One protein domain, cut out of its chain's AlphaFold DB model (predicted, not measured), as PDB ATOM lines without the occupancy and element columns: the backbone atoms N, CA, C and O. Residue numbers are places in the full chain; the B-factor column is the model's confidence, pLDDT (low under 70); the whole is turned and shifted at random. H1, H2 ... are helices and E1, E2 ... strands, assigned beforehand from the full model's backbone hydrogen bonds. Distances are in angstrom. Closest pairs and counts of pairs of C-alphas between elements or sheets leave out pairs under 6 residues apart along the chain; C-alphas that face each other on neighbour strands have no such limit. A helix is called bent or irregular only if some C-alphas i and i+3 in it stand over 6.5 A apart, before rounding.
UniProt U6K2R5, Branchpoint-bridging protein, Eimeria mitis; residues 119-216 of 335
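Overview. This is residues 119 to 216 of the 335 residues of the protein "Branchpoint-bridging protein" of Eimeria mitis (UniProt U6K2R5). A ribbon of two strands, E1 and E2, has H2 and H4 packed over one of its faces with the short H1 between them, and the long helix H5 crosses the far side of this helix layer, away from the ribbon. The other face of the ribbon is bare, and a long loop, residues 145 to 158, leads from E1 to the short H3 beyond one end of the strands. The printed part has 98 residues, with five named helices and two named strands in the order H1 H2 E1 H3 E2 H4 H5; the sheet, E1 - E2, is antiparallel and the class is mostly helix. It is only just compact, close to loose, with a radius of gyration of the C-alphas of 14.8 A and spans of 43 by 35 by 26 A.

Arrangement. Begin at H1, residues 119 to 123, which touches H2, residues 125 to 137, only at the corner by their link, closest at C-alphas 123 and 130, 4.6 A. Next look at E1, residues 140 to 144, and E2, residues 167 to 171: they are antiparallel at 157 degrees, with N 142 and O 169 within hydrogen-bond range at 2.8 A. H3, residues 159 to 163, touches no helix. H4, residues 175 to 189, touches H2, closest at C-alphas 181 and 137, 4.9 A, at a steep tilt of 36 degrees, only just past shallow, opposite ways. H5, residues 194 to 216, touches H4 about perpendicular at 79 degrees, closest at C-alphas 196 and 188, 5.6 A. H5 also touches H2, with its residues 203 to 207 alone, at a steep tilt of 46 degrees, opposite ways; C-alphas 207 and 125, the closest, are 5.5 A apart. H1 and H3 have every O i to N i+4 pair within hydrogen-bond range; H2 has 7 of 9, H4 9 of 11 and H5 17 of 19.

Along the chain. Find C-alpha 119 at (-37.679, -19.900, 14.974), where H1 begins. H2 spans 19.3 A and is irregular, C-alphas 126 and 129 being 8.2 A apart. E1 spans 12.6 A and E2 13.1 A. H4 spans 20.7 A and is only just irregular, C-alphas 184 and 187 being 6.7 A apart. H5 spans 34.8 A and ends at C-alpha 216, (-34.594, -32.160, -10.496).

Size, cuts and confidence. The C-alphas of Asp 175 and Thr 216, the two farthest apart, are 45.7 A apart. The printed part has no cut. The link from E1 to H3 is long, with 14 residues; the other links are tight. Expect low confidence, pLDDT under 70, at residues 151 to 156 and 212 to 216; the mean of the printed part is 87.0.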
ATOM      1  N   MET A 119     -37.870 -18.444  15.040       90.50
ATOM      2  CA  MET A 119     -37.679 -19.900  14.974       90.50
ATOM      3  C   MET A 119     -37.034 -20.348  13.663       90.50
ATOM      4  O   MET A 119     -36.121 -21.172  13.670       90.50
ATOM      5  N   GLY A 120     -37.494 -19.803  12.533       90.44
ATOM      6  CA  GLY A 120     -36.968 -20.162  11.217       90.44
ATOM      7  C   GLY A 120     -35.491 -19.816  11.046       90.44
ATOM      8  O   GLY A 120     -34.770 -20.560  10.386       90.44
ATOM      9  N   ILE A 121     -35.031 -18.731  11.671       91.88
ATOM     10  CA  ILE A 121     -33.639 -18.275  11.600       91.88
ATOM     11  C   ILE A 121     -32.738 -19.140  12.487       91.88
ATOM     12  O   ILE A 121     -31.695 -19.611  12.033       91.88
ATOM     13  N   ILE A 122     -33.165 -19.415  13.722       93.19
ATOM     14  CA  ILE A 122     -32.398 -20.239  14.669       93.19
ATOM     15  C   ILE A 122     -32.279 -21.679  14.158       93.19
ATOM     16  O   ILE A 122     -31.194 -22.257  14.155       93.19
ATOM     17  N   ILE A 123     -33.383 -22.264  13.683       93.50
ATOM     18  CA  ILE A 123     -33.386 -23.656  13.220       93.50
ATOM     19  C   ILE A 123     -32.714 -23.769  11.842       93.50
ATOM     20  O   ILE A 123     -31.886 -24.657  11.610       93.50
ATOM     21  N   GLY A 124     -33.039 -22.850  10.930       91.81
ATOM     22  CA  GLY A 124     -32.595 -22.878   9.541       91.81
ATOM     23  C   GLY A 124     -33.239 -24.000   8.710       91.81
ATOM     24  O   GLY A 124     -33.942 -24.876   9.231       91.81
ATOM     25  N   PRO A 125     -33.006 -24.018   7.387       91.75
ATOM     26  CA  PRO A 125     -33.511 -25.079   6.525       91.75
ATOM     27  C   PRO A 125     -32.947 -26.440   6.957       91.75
ATOM     28  O   PRO A 125     -31.751 -26.589   7.204       91.75
ATOM     29  N   ARG A 126     -33.830 -27.441   7.075       88.81
ATOM     30  CA  ARG A 126     -33.521 -28.807   7.552       88.81
ATOM     31  C   ARG A 126     -32.822 -28.895   8.921       88.81
ATOM     32  O   ARG A 126     -32.276 -29.949   9.245       88.81
ATOM     33  N   GLY A 127     -32.846 -27.838   9.733       91.19
ATOM     34  CA  GLY A 127     -32.140 -27.833  11.016       91.19
ATOM     35  C   GLY A 127     -30.616 -27.767  10.879       91.19
ATOM     36  O   GLY A 127     -29.912 -28.129  11.818       91.19
ATOM     37  N   CYS A 128     -30.082 -27.364   9.718       90.31
ATOM     38  CA  CYS A 128     -28.634 -27.273   9.515       90.31
ATOM     39  C   CYS A 128     -27.996 -26.217  10.428       90.31
ATOM     40  O   CYS A 128     -26.941 -26.474  11.000       90.31
ATOM     41  N   ASN A 129     -28.647 -25.058  10.598       93.69
ATOM     42  CA  ASN A 129     -28.138 -24.004  11.477       93.69
ATOM     43  C   ASN A 129     -28.209 -24.432  12.946       93.69
ATOM     44  O   ASN A 129     -27.239 -24.280  13.675       93.69
ATOM     45  N   HIS A 130     -29.309 -25.071  13.345       94.25
ATOM     46  CA  HIS A 130     -29.454 -25.641  14.682       94.25
ATOM     47  C   HIS A 130     -28.302 -26.584  15.051       94.25
ATOM     48  O   HIS A 130     -27.627 -26.371  16.051       94.25
ATOM     49  N   LYS A 131     -28.016 -27.566  14.186       95.19
ATOM     50  CA  LYS A 131     -26.910 -28.513  14.387       95.19
ATOM     51  C   LYS A 131     -25.547 -27.827  14.422       95.19
ATOM     52  O   LYS A 131     -24.665 -28.271  15.147       95.19
ATOM     53  N   ARG A 132     -25.361 -26.763  13.633       94.88
ATOM     54  CA  ARG A 132     -24.137 -25.951  13.651       94.88
ATOM     55  C   ARG A 132     -23.966 -25.250  14.996       94.88
ATOM     56  O   ARG A 132     -22.888 -25.325  15.568       94.88
ATOM     57  N   LEU A 133     -25.025 -24.618  15.503       95.25
ATOM     58  CA  LEU A 133     -25.012 -23.941  16.799       95.25
ATOM     59  C   LEU A 133     -24.707 -24.922  17.939       95.25
ATOM     60  O   LEU A 133     -23.912 -24.598  18.817       95.25
ATOM     61  N   GLU A 134     -25.270 -26.133  17.903       95.88
ATOM     62  CA  GLU A 134     -24.959 -27.188  18.878       95.88
ATOM     63  C   GLU A 134     -23.502 -27.663  18.775       95.88
ATOM     64  O   GLU A 134     -22.820 -27.790  19.788       95.88
ATOM     65  N   ALA A 135     -22.989 -27.875  17.558       95.69
ATOM     66  CA  ALA A 135     -21.617 -28.335  17.339       95.69
ATOM     67  C   ALA A 135     -20.554 -27.287  17.715       95.69
ATOM     68  O   ALA A 135     -19.514 -27.643  18.263       95.69
ATOM     69  N   GLU A 136     -20.802 -26.007  17.426       95.31
ATOM     70  CA  GLU A 136     -19.870 -24.909  17.726       95.31
ATOM     71  C   GLU A 136     -19.854 -24.562  19.221       95.31
ATOM     72  O   GLU A 136     -18.799 -24.250  19.774       95.31
ATOM     73  N   SER A 137     -21.007 -24.633  19.892       96.00
ATOM     74  CA  SER A 137     -21.097 -24.338  21.326       96.00
ATOM     75  C   SER A 137     -20.767 -25.535  22.219       96.00
ATOM     76  O   SER A 137     -20.292 -25.344  23.340       96.00
ATOM     77  N   GLY A 138     -21.018 -26.759  21.747       94.56
ATOM     78  CA  GLY A 138     -21.037 -27.958  22.585       94.56
ATOM     79  C   GLY A 138     -22.242 -28.015  23.533       94.56
ATOM     80  O   GLY A 138     -22.246 -28.822  24.457       94.56
ATOM     81  N   CYS A 139     -23.248 -27.157  23.333       96.31
ATOM     82  CA  CYS A 139     -24.473 -27.125  24.124       96.31
ATOM     83  C   CYS A 139     -25.643 -27.739  23.353       96.31
ATOM     84  O   CYS A 139     -25.737 -27.630  22.133       96.31
ATOM     85  N   THR A 140     -26.590 -28.318  24.084       95.56
ATOM     86  CA  THR A 140     -27.906 -28.669  23.546       95.56
ATOM     87  C   THR A 140     -28.778 -27.422  23.527       95.56
ATOM     88  O   THR A 140     -29.039 -26.820  24.571       95.56
ATOM     89  N   ILE A 141     -29.257 -27.042  22.348       95.25
ATOM     90  CA  ILE A 141     -30.081 -25.847  22.161       95.25
ATOM     91  C   ILE A 141     -31.499 -26.317  21.849       95.25
ATOM     92  O   ILE A 141     -31.701 -27.266  21.107       95.25
ATOM     93  N   SER A 142     -32.527 -25.688  22.409       92.50
ATOM     94  CA  SER A 142     -33.918 -26.025  22.082       92.50
ATOM     95  C   SER A 142     -34.803 -24.791  22.145       92.50
ATOM     96  O   SER A 142     -34.717 -24.011  23.088       92.50
ATOM     97  N   VAL A 143     -35.647 -24.586  21.135       91.94
ATOM     98  CA  VAL A 143     -36.608 -23.476  21.128       91.94
ATOM     99  C   VAL A 143     -37.889 -23.954  21.804       91.94
ATOM    100  O   VAL A 143     -38.467 -24.958  21.392       91.94
ATOM    101  N   ARG A 144     -38.310 -23.253  22.856       90.06
ATOM    102  CA  ARG A 144     -39.432 -23.626  23.723       90.06
ATOM    103  C   ARG A 144     -40.402 -22.471  23.921       90.06
ATOM    104  O   ARG A 144     -40.079 -21.317  23.664       90.06
ATOM    105  N   GLY A 145     -41.603 -22.790  24.384       88.12
ATOM    106  CA  GLY A 145     -42.604 -21.815  24.817       88.12
ATOM    107  C   GLY A 145     -43.747 -21.647  23.826       88.12
ATOM    108  O   GLY A 145     -43.954 -22.451  22.919       88.12
ATOM    109  N   ARG A 146     -44.542 -20.592  24.004       85.50
ATOM    110  CA  ARG A 146     -45.767 -20.404  23.209       85.50
ATOM    111  C   ARG A 146     -45.488 -20.384  21.704       85.50
ATOM    112  O   ARG A 146     -44.764 -19.516  21.218       85.50
ATOM    113  N   GLY A 147     -46.141 -21.289  20.975       82.75
ATOM    114  CA  GLY A 147     -46.081 -21.372  19.513       82.75
ATOM    115  C   GLY A 147     -44.914 -22.190  18.950       82.75
ATOM    116  O   GLY A 147     -44.753 -22.214  17.733       82.75
ATOM    117  N   THR A 148     -44.112 -22.856  19.789       85.00
ATOM    118  CA  THR A 148     -43.039 -23.760  19.326       85.00
ATOM    119  C   THR A 148     -43.530 -25.176  19.041       85.00
ATOM    120  O   THR A 148     -42.899 -25.899  18.272       85.00
ATOM    121  N   GLN A 149     -44.655 -25.570  19.641       82.06
ATOM    122  CA  GLN A 149     -45.174 -26.928  19.540       82.06
ATOM    123  C   GLN A 149     -45.636 -27.241  18.116       82.06
ATOM    124  O   GLN A 149     -46.502 -26.565  17.553       82.06
ATOM    125  N   LYS A 150     -45.075 -28.304  17.538       79.31
ATOM    126  CA  LYS A 150     -45.511 -28.817  16.239       79.31
ATOM    127  C   LYS A 150     -46.768 -29.660  16.434       79.31
ATOM    128  O   LYS A 150     -46.747 -30.641  17.176       79.31
ATOM    129  N   GLU A 151     -47.848 -29.303  15.742       67.00
ATOM    130  CA  GLU A 151     -49.115 -30.038  15.807       67.00
ATOM    131  C   GLU A 151     -48.893 -31.548  15.596       67.00
ATOM    132  O   GLU A 151     -48.243 -31.979  14.641       67.00
ATOM    133  N   GLY A 152     -49.408 -32.356  16.528       66.06
ATOM    134  CA  GLY A 152     -49.364 -33.819  16.459       66.06
ATOM    135  C   GLY A 152     -48.168 -34.499  17.138       66.06
ATOM    136  O   GLY A 152     -48.145 -35.730  17.182       66.06
ATOM    137  N   LYS A 153     -47.206 -33.761  17.712       66.62
ATOM    138  CA  LYS A 153     -46.120 -34.343  18.522       66.62
ATOM    139  C   LYS A 153     -46.172 -33.818  19.961       66.62
ATOM    140  O   LYS A 153     -46.292 -32.619  20.192       66.62
ATOM    141  N   ARG A 154     -46.119 -34.731  20.939       58.44
ATOM    142  CA  ARG A 154     -45.909 -34.365  22.347       58.44
ATOM    143  C   ARG A 154     -44.425 -34.078  22.528       58.44
ATOM    144  O   ARG A 154     -43.615 -34.994  22.402       58.44
ATOM    145  N   ASP A 155     -44.096 -32.816  22.757       66.44
ATOM    146  CA  ASP A 155     -42.739 -32.398  23.087       66.44
ATOM    147  C   ASP A 155     -42.432 -32.769  24.548       66.44
ATOM    148  O   ASP A 155     -43.342 -32.909  25.363       66.44
ATOM    149  N   HIS A 156     -41.152 -32.926  24.900       67.88
ATOM    150  CA  HIS A 156     -40.702 -33.162  26.286       67.88
ATOM    151  C   HIS A 156     -40.833 -31.915  27.185       67.88
ATOM    152  O   HIS A 156     -40.138 -31.797  28.191       67.88
ATOM    153  N   GLN A 157     -41.684 -30.968  26.801       73.25
ATOM    154  CA  GLN A 157     -41.869 -29.698  27.479       73.25
ATOM    155  C   GLN A 157     -42.957 -29.837  28.550       73.25
ATOM    156  O   GLN A 157     -43.977 -30.487  28.323       73.25
ATOM    157  N   THR A 158     -42.741 -29.233  29.717       80.81
ATOM    158  CA  THR A 158     -43.773 -29.146  30.756       80.81
ATOM    159  C   THR A 158     -44.865 -28.159  30.330       80.81
ATOM    160  O   THR A 158     -44.598 -27.187  29.618       80.81
ATOM    161  N   ASP A 159     -46.102 -28.369  30.787       80.19
ATOM    162  CA  ASP A 159     -47.214 -27.453  30.479       80.19
ATOM    163  C   ASP A 159     -46.937 -26.019  30.984       80.19
ATOM    164  O   ASP A 159     -47.388 -25.036  30.390       80.19
ATOM    165  N   GLU A 160     -46.128 -25.889  32.040       82.06
ATOM    166  CA  GLU A 160     -45.664 -24.608  32.582       82.06
ATOM    167  C   GLU A 160     -44.741 -23.872  31.605       82.06
ATOM    168  O   GLU A 160     -44.988 -22.707  31.281       82.06
ATOM    169  N   GLU A 161     -43.718 -24.549  31.072       81.62
ATOM    170  CA  GLU A 161     -42.806 -23.959  30.089       81.62
ATOM    171  C   GLU A 161     -43.545 -23.611  28.785       81.62
ATOM    172  O   GLU A 161     -43.210 -22.622  28.132       81.62
ATOM    173  N   ALA A 162     -44.560 -24.390  28.395       82.12
ATOM    174  CA  ALA A 162     -45.375 -24.115  27.209       82.12
ATOM    175  C   ALA A 162     -46.215 -22.831  27.356       82.12
ATOM    176  O   ALA A 162     -46.473 -22.136  26.365       82.12
ATOM    177  N   CYS A 163     -46.606 -22.474  28.585       81.69
ATOM    178  CA  CYS A 163     -47.289 -21.211  28.880       81.69
ATOM    179  C   CYS A 163     -46.351 -19.995  28.838       81.69
ATOM    180  O   CYS A 163     -46.816 -18.869  28.612       81.69
ATOM    181  N   MET A 164     -45.043 -20.199  29.024       85.88
ATOM    182  CA  MET A 164     -44.053 -19.125  28.976       85.88
ATOM    183  C   MET A 164     -43.905 -18.555  27.553       85.88
ATOM    184  O   MET A 164     -44.158 -19.241  26.555       85.88
ATOM    185  N   PRO A 165     -43.500 -17.281  27.401       85.69
ATOM    186  CA  PRO A 165     -43.159 -16.726  26.095       85.69
ATOM    187  C   PRO A 165     -42.130 -17.596  25.360       85.69
ATOM    188  O   PRO A 165     -41.305 -18.251  25.990       85.69
ATOM    189  N   MET A 166     -42.180 -17.591  24.024       87.56
ATOM    190  CA  MET A 166     -41.184 -18.291  23.204       87.56
ATOM    191  C   MET A 166     -39.772 -17.838  23.595       87.56
ATOM    192  O   MET A 166     -39.509 -16.635  23.545       87.56
ATOM    193  N   HIS A 167     -38.920 -18.787  23.964       89.62
ATOM    194  CA  HIS A 167     -37.563 -18.599  24.464       89.62
ATOM    195  C   HIS A 167     -36.635 -19.698  23.930       89.62
ATOM    196  O   HIS A 167     -37.079 -20.740  23.441       89.62
ATOM    197  N   VAL A 168     -35.328 -19.460  24.021       93.12
ATOM    198  CA  VAL A 168     -34.300 -20.446  23.682       93.12
ATOM    199  C   VAL A 168     -33.760 -21.027  24.981       93.12
ATOM    200  O   VAL A 168     -33.336 -20.293  25.864       93.12
ATOM    201  N   HIS A 169     -33.798 -22.346  25.098       92.62
ATOM    202  CA  HIS A 169     -33.269 -23.090  26.227       92.62
ATOM    203  C   HIS A 169     -31.932 -23.723  25.839       92.62
ATOM    204  O   HIS A 169     -31.886 -24.563  24.936       92.62
ATOM    205  N   ILE A 170     -30.866 -23.329  26.533       95.75
ATOM    206  CA  ILE A 170     -29.491 -23.788  26.314       95.75
ATOM    207  C   ILE A 170     -29.097 -24.669  27.502       95.75
ATOM    208  O   ILE A 170     -29.198 -24.240  28.647       95.75
ATOM    209  N   MET A 171     -28.674 -25.904  27.237       94.19
ATOM    210  CA  MET A 171     -28.097 -26.810  28.236       94.19
ATOM    211  C   MET A 171     -26.660 -27.117  27.849       94.19
ATOM    212  O   MET A 171     -26.422 -27.590  26.739       94.19
ATOM    213  N   GLY A 172     -25.719 -26.894  28.755       94.94
ATOM    214  CA  GLY A 172     -24.318 -27.250  28.572       94.94
ATOM    215  C   GLY A 172     -23.747 -27.837  29.854       94.94
ATOM    216  O   GLY A 172     -24.247 -27.556  30.940       94.94
ATOM    217  N   ASP A 173     -22.700 -28.645  29.716       94.00
ATOM    218  CA  ASP A 173     -22.004 -29.250  30.860       94.00
ATOM    219  C   ASP A 173     -21.017 -28.279  31.532       94.00
ATOM    220  O   ASP A 173     -20.600 -28.497  32.667       94.00
ATOM    221  N   THR A 174     -20.619 -27.216  30.825       96.62
ATOM    222  CA  THR A 174     -19.679 -26.191  31.305       96.62
ATOM    223  C   THR A 174     -20.262 -24.802  31.090       96.62
ATOM    224  O   THR A 174     -20.874 -24.545  30.051       96.62
ATOM    225  N   ASP A 175     -20.023 -23.895  32.033       95.25
ATOM    226  CA  ASP A 175     -20.509 -22.513  31.945       95.25
ATOM    227  C   ASP A 175     -19.894 -21.780  30.742       95.25
ATOM    228  O   ASP A 175     -20.592 -21.087  30.007       95.25
ATOM    229  N   GLU A 176     -18.620 -22.045  30.434       96.00
ATOM    230  CA  GLU A 176     -17.953 -21.493  29.248       96.00
ATOM    231  C   GLU A 176     -18.633 -21.921  27.934       96.00
ATOM    232  O   GLU A 176     -18.662 -21.166  26.962       96.00
ATOM    233  N   ALA A 177     -19.169 -23.146  27.865       95.56
ATOM    234  CA  ALA A 177     -19.922 -23.599  26.696       95.56
ATOM    235  C   ALA A 177     -21.252 -22.853  26.570       95.56
ATOM    236  O   ALA A 177     -21.643 -22.493  25.457       95.56
ATOM    237  N   VAL A 178     -21.912 -22.585  27.698       96.69
ATOM    238  CA  VAL A 178     -23.159 -21.816  27.731       96.69
ATOM    239  C   VAL A 178     -22.907 -20.381  27.273       96.69
ATOM    240  O   VAL A 178     -23.636 -19.892  26.416       96.69
ATOM    241  N   GLU A 179     -21.838 -19.733  27.739       95.94
ATOM    242  CA  GLU A 179     -21.456 -18.387  27.292       95.94
ATOM    243  C   GLU A 179     -21.158 -18.340  25.786       95.94
ATOM    244  O   GLU A 179     -21.633 -17.446  25.082       95.94
ATOM    245  N   ARG A 180     -20.450 -19.346  25.251       96.06
ATOM    246  CA  ARG A 180     -20.237 -19.479  23.799       96.06
ATOM    247  C   ARG A 180     -21.553 -19.642  23.039       96.06
ATOM    248  O   ARG A 180     -21.724 -19.034  21.983       96.06
ATOM    249  N   ALA A 181     -22.486 -20.443  23.552       96.19
ATOM    250  CA  ALA A 181     -23.801 -20.621  22.941       96.19
ATOM    251  C   ALA A 181     -24.606 -19.313  22.931       96.19
ATOM    252  O   ALA A 181     -25.217 -18.980  21.915       96.19
ATOM    253  N   VAL A 182     -24.579 -18.560  24.032       95.81
ATOM    254  CA  VAL A 182     -25.252 -17.260  24.154       95.81
ATOM    255  C   VAL A 182     -24.695 -16.276  23.125       95.81
ATOM    256  O   VAL A 182     -25.470 -15.726  22.345       95.81
ATOM    257  N   ALA A 183     -23.369 -16.161  23.011       95.00
ATOM    258  CA  ALA A 183     -22.721 -15.280  22.038       95.00
ATOM    259  C   ALA A 183     -23.082 -15.608  20.572       95.00
ATOM    260  O   ALA A 183     -23.139 -14.716  19.725       95.00
ATOM    261  N   LEU A 184     -23.342 -16.881  20.253       93.75
ATOM    262  CA  LEU A 184     -23.777 -17.303  18.915       93.75
ATOM    263  C   LEU A 184     -25.267 -17.030  18.650       93.75
ATOM    264  O   LEU A 184     -25.651 -16.804  17.501       93.75
ATOM    265  N   VAL A 185     -26.111 -17.082  19.684       94.38
ATOM    266  CA  VAL A 185     -27.572 -16.963  19.563       94.38
ATOM    267  C   VAL A 185     -28.049 -15.515  19.666       94.38
ATOM    268  O   VAL A 185     -28.985 -15.152  18.957       94.38
ATOM    269  N   GLU A 186     -27.421 -14.673  20.488       91.88
ATOM    270  CA  GLU A 186     -27.812 -13.267  20.685       91.88
ATOM    271  C   GLU A 186     -27.972 -12.476  19.371       91.88
ATOM    272  O   GLU A 186     -29.031 -11.869  19.175       91.88
ATOM    273  N   PRO A 187     -27.041 -12.547  18.396       92.12
ATOM    274  CA  PRO A 187     -27.199 -11.848  17.116       92.12
ATOM    275  C   PRO A 187     -28.390 -12.347  16.280       92.12
ATOM    276  O   PRO A 187     -28.863 -11.652  15.381       92.12
ATOM    277  N   LEU A 188     -28.886 -13.562  16.543       91.38
ATOM    278  CA  LEU A 188     -30.062 -14.140  15.881       91.38
ATOM    279  C   LEU A 188     -31.380 -13.689  16.520       91.38
ATOM    280  O   LEU A 188     -32.438 -13.956  15.950       91.38
ATOM    281  N   LEU A 189     -31.343 -13.050  17.689       90.31
ATOM    282  CA  LEU A 189     -32.533 -12.583  18.402       90.31
ATOM    283  C   LEU A 189     -32.823 -11.097  18.171       90.31
ATOM    284  O   LEU A 189     -33.969 -10.687  18.339       90.31
ATOM    285  N   ASP A 190     -31.836 -10.315  17.735       87.88
ATOM    286  CA  ASP A 190     -32.015  -8.899  17.414       87.88
ATOM    287  C   ASP A 190     -32.163  -8.680  15.894       87.88
ATOM    288  O   ASP A 190     -31.184  -8.825  15.158       87.88
ATOM    289  N   PRO A 191     -33.360  -8.316  15.390       86.81
ATOM    290  CA  PRO A 191     -33.571  -8.059  13.969       86.81
ATOM    291  C   PRO A 191     -32.896  -6.775  13.463       86.81
ATOM    292  O   PRO A 191     -32.794  -6.605  12.250       86.81
ATOM    293  N   LEU A 192     -32.451  -5.877  14.349       87.75
ATOM    294  CA  LEU A 192     -31.734  -4.652  13.980       87.75
ATOM    295  C   LEU A 192     -30.219  -4.869  13.862       87.75
ATOM    296  O   LEU A 192     -29.508  -4.000  13.351       87.75
ATOM    297  N   HIS A 193     -29.710  -6.019  14.308       86.88
ATOM    298  CA  HIS A 193     -28.286  -6.311  14.275       86.88
ATOM    299  C   HIS A 193     -27.804  -6.569  12.829       86.88
ATOM    300  O   HIS A 193     -28.412  -7.361  12.107       86.88
ATOM    301  N   PRO A 194     -26.671  -5.999  12.374       85.94
ATOM    302  CA  PRO A 194     -26.212  -6.141  10.985       85.94
ATOM    303  C   PRO A 194     -25.913  -7.595  10.579       85.94
ATOM    304  O   PRO A 194     -26.162  -7.995   9.445       85.94
ATOM    305  N   ALA A 195     -25.429  -8.424  11.510       86.88
ATOM    306  CA  ALA A 195     -25.219  -9.851  11.241       86.88
ATOM    307  C   ALA A 195     -26.540 -10.628  11.069       86.88
ATOM    308  O   ALA A 195     -26.560 -11.690  10.448       86.88
ATOM    309  N   HIS A 196     -27.654 -10.110  11.588       88.19
ATOM    310  CA  HIS A 196     -28.944 -10.787  11.556       88.19
ATOM    311  C   HIS A 196     -29.478 -10.948  10.127       88.19
ATOM    312  O   HIS A 196     -29.934 -12.029   9.732       88.19
ATOM    313  N   GLU A 197     -29.370  -9.891   9.320       88.06
ATOM    314  CA  GLU A 197     -29.729  -9.932   7.901       88.06
ATOM    315  C   GLU A 197     -28.878 -10.945   7.134       88.06
ATOM    316  O   GLU A 197     -29.382 -11.654   6.259       88.06
ATOM    317  N   GLU A 198     -27.601 -11.075   7.499       89.62
ATOM    318  CA  GLU A 198     -26.713 -12.052   6.889       89.62
ATOM    319  C   GLU A 198     -27.152 -13.491   7.190       89.62
ATOM    320  O   GLU A 198     -27.225 -14.312   6.270       89.62
ATOM    321  N   PHE A 199     -27.498 -13.807   8.441       89.00
ATOM    322  CA  PHE A 199     -28.007 -15.134   8.801       89.00
ATOM    323  C   PHE A 199     -29.316 -15.462   8.078       89.00
ATOM    324  O   PHE A 199     -29.472 -16.564   7.542       89.00
ATOM    325  N   LYS A 200     -30.227 -14.488   7.985       89.88
ATOM    326  CA  LYS A 200     -31.476 -14.617   7.227       89.88
ATOM    327  C   LYS A 200     -31.214 -14.882   5.742       89.88
ATOM    328  O   LYS A 200     -31.817 -15.794   5.173       89.88
ATOM    329  N   ARG A 201     -30.294 -14.132   5.124       90.31
ATOM    330  CA  ARG A 201     -29.899 -14.301   3.717       90.31
ATOM    331  C   ARG A 201     -29.299 -15.685   3.471       90.31
ATOM    332  O   ARG A 201     -29.787 -16.405   2.605       90.31
ATOM    333  N   ARG A 202     -28.309 -16.095   4.272       89.75
ATOM    334  CA  ARG A 202     -27.662 -17.416   4.164       89.75
ATOM    335  C   ARG A 202     -28.676 -18.558   4.313       89.75
ATOM    336  O   ARG A 202     -28.624 -19.528   3.561       89.75
ATOM    337  N   GLY A 203     -29.625 -18.439   5.244       90.75
ATOM    338  CA  GLY A 203     -30.687 -19.431   5.438       90.75
ATOM    339  C   GLY A 203     -31.645 -19.537   4.246       90.75
ATOM    340  O   GLY A 203     -31.993 -20.644   3.831       90.75
ATOM    341  N   LEU A 204     -32.041 -18.403   3.660       89.56
ATOM    342  CA  LEU A 204     -32.888 -18.368   2.462       89.56
ATOM    343  C   LEU A 204     -32.164 -18.914   1.225       89.56
ATOM    344  O   LEU A 204     -32.761 -19.662   0.455       89.56
ATOM    345  N   GLU A 205     -30.878 -18.604   1.061       91.19
ATOM    346  CA  GLU A 205     -30.035 -19.137  -0.018       91.19
ATOM    347  C   GLU A 205     -29.912 -20.661   0.066       91.19
ATOM    348  O   GLU A 205     -30.138 -21.368  -0.917       91.19
ATOM    349  N   GLN A 206     -29.630 -21.189   1.259       88.50
ATOM    350  CA  GLN A 206     -29.596 -22.633   1.493       88.50
ATOM    351  C   GLN A 206     -30.948 -23.290   1.202       88.50
ATOM    352  O   GLN A 206     -30.999 -24.358   0.591       88.50
ATOM    353  N   LEU A 207     -32.054 -22.660   1.610       88.00
ATOM    354  CA  LEU A 207     -33.393 -23.167   1.328       88.00
ATOM    355  C   LEU A 207     -33.681 -23.193  -0.180       88.00
ATOM    356  O   LEU A 207     -34.217 -24.188  -0.674       88.00
ATOM    357  N   ALA A 208     -33.307 -22.139  -0.908       89.50
ATOM    358  CA  ALA A 208     -33.485 -22.056  -2.354       89.50
ATOM    359  C   ALA A 208     -32.727 -23.183  -3.072       89.50
ATOM    360  O   ALA A 208     -33.325 -23.898  -3.875       89.50
ATOM    361  N   LEU A 209     -31.462 -23.413  -2.701       88.75
ATOM    362  CA  LEU A 209     -30.638 -24.496  -3.248       88.75
ATOM    363  C   LEU A 209     -31.228 -25.884  -2.956       88.75
ATOM    364  O   LEU A 209     -31.292 -26.747  -3.833       88.75
ATOM    365  N   LEU A 210     -31.696 -26.113  -1.728       82.62
ATOM    366  CA  LEU A 210     -32.315 -27.386  -1.350       82.62
ATOM    367  C   LEU A 210     -33.632 -27.630  -2.092       82.62
ATOM    368  O   LEU A 210     -33.935 -28.773  -2.440       82.62
ATOM    369  N   THR A 211     -34.397 -26.571  -2.348       83.25
ATOM    370  CA  THR A 211     -35.670 -26.652  -3.071       83.25
ATOM    371  C   THR A 211     -35.437 -26.905  -4.562       83.25
ATOM    372  O   THR A 211     -36.096 -27.768  -5.140       83.25
ATOM    373  N   SER A 212     -34.444 -26.247  -5.176       68.25
ATOM    374  CA  SER A 212     -34.112 -26.449  -6.594       68.25
ATOM    375  C   SER A 212     -33.563 -27.849  -6.890       68.25
ATOM    376  O   SER A 212     -33.854 -28.422  -7.939       68.25
ATOM    377  N   VAL A 213     -32.818 -28.451  -5.957       62.38
ATOM    378  CA  VAL A 213     -32.342 -29.841  -6.097       62.38
ATOM    379  C   VAL A 213     -33.498 -30.842  -6.012       62.38
ATOM    380  O   VAL A 213     -33.508 -31.834  -6.733       62.38
ATOM    381  N   GLN A 214     -34.521 -30.586  -5.191       52.28
ATOM    382  CA  GLN A 214     -35.676 -31.486  -5.113       52.28
ATOM    383  C   GLN A 214     -36.532 -31.469  -6.386       52.28
ATOM    384  O   GLN A 214     -37.136 -32.488  -6.719       52.28
ATOM    385  N   THR A 215     -36.559 -30.362  -7.136       49.62
ATOM    386  CA  THR A 215     -37.275 -30.306  -8.422       49.62
ATOM    387  C   THR A 215     -36.597 -31.098  -9.541       49.62
ATOM    388  O   THR A 215     -37.295 -31.562 -10.436       49.62
ATOM    389  N   THR A 216     -35.277 -31.317  -9.494       45.62
ATOM    390  CA  THR A 216     -34.594 -32.160 -10.496       45.62
ATOM    391  C   THR A 216     -34.714 -33.651 -10.181       45.62
ATOM    392  O   THR A 216     -34.672 -34.471 -11.095       45.62
TER     393      THR A 216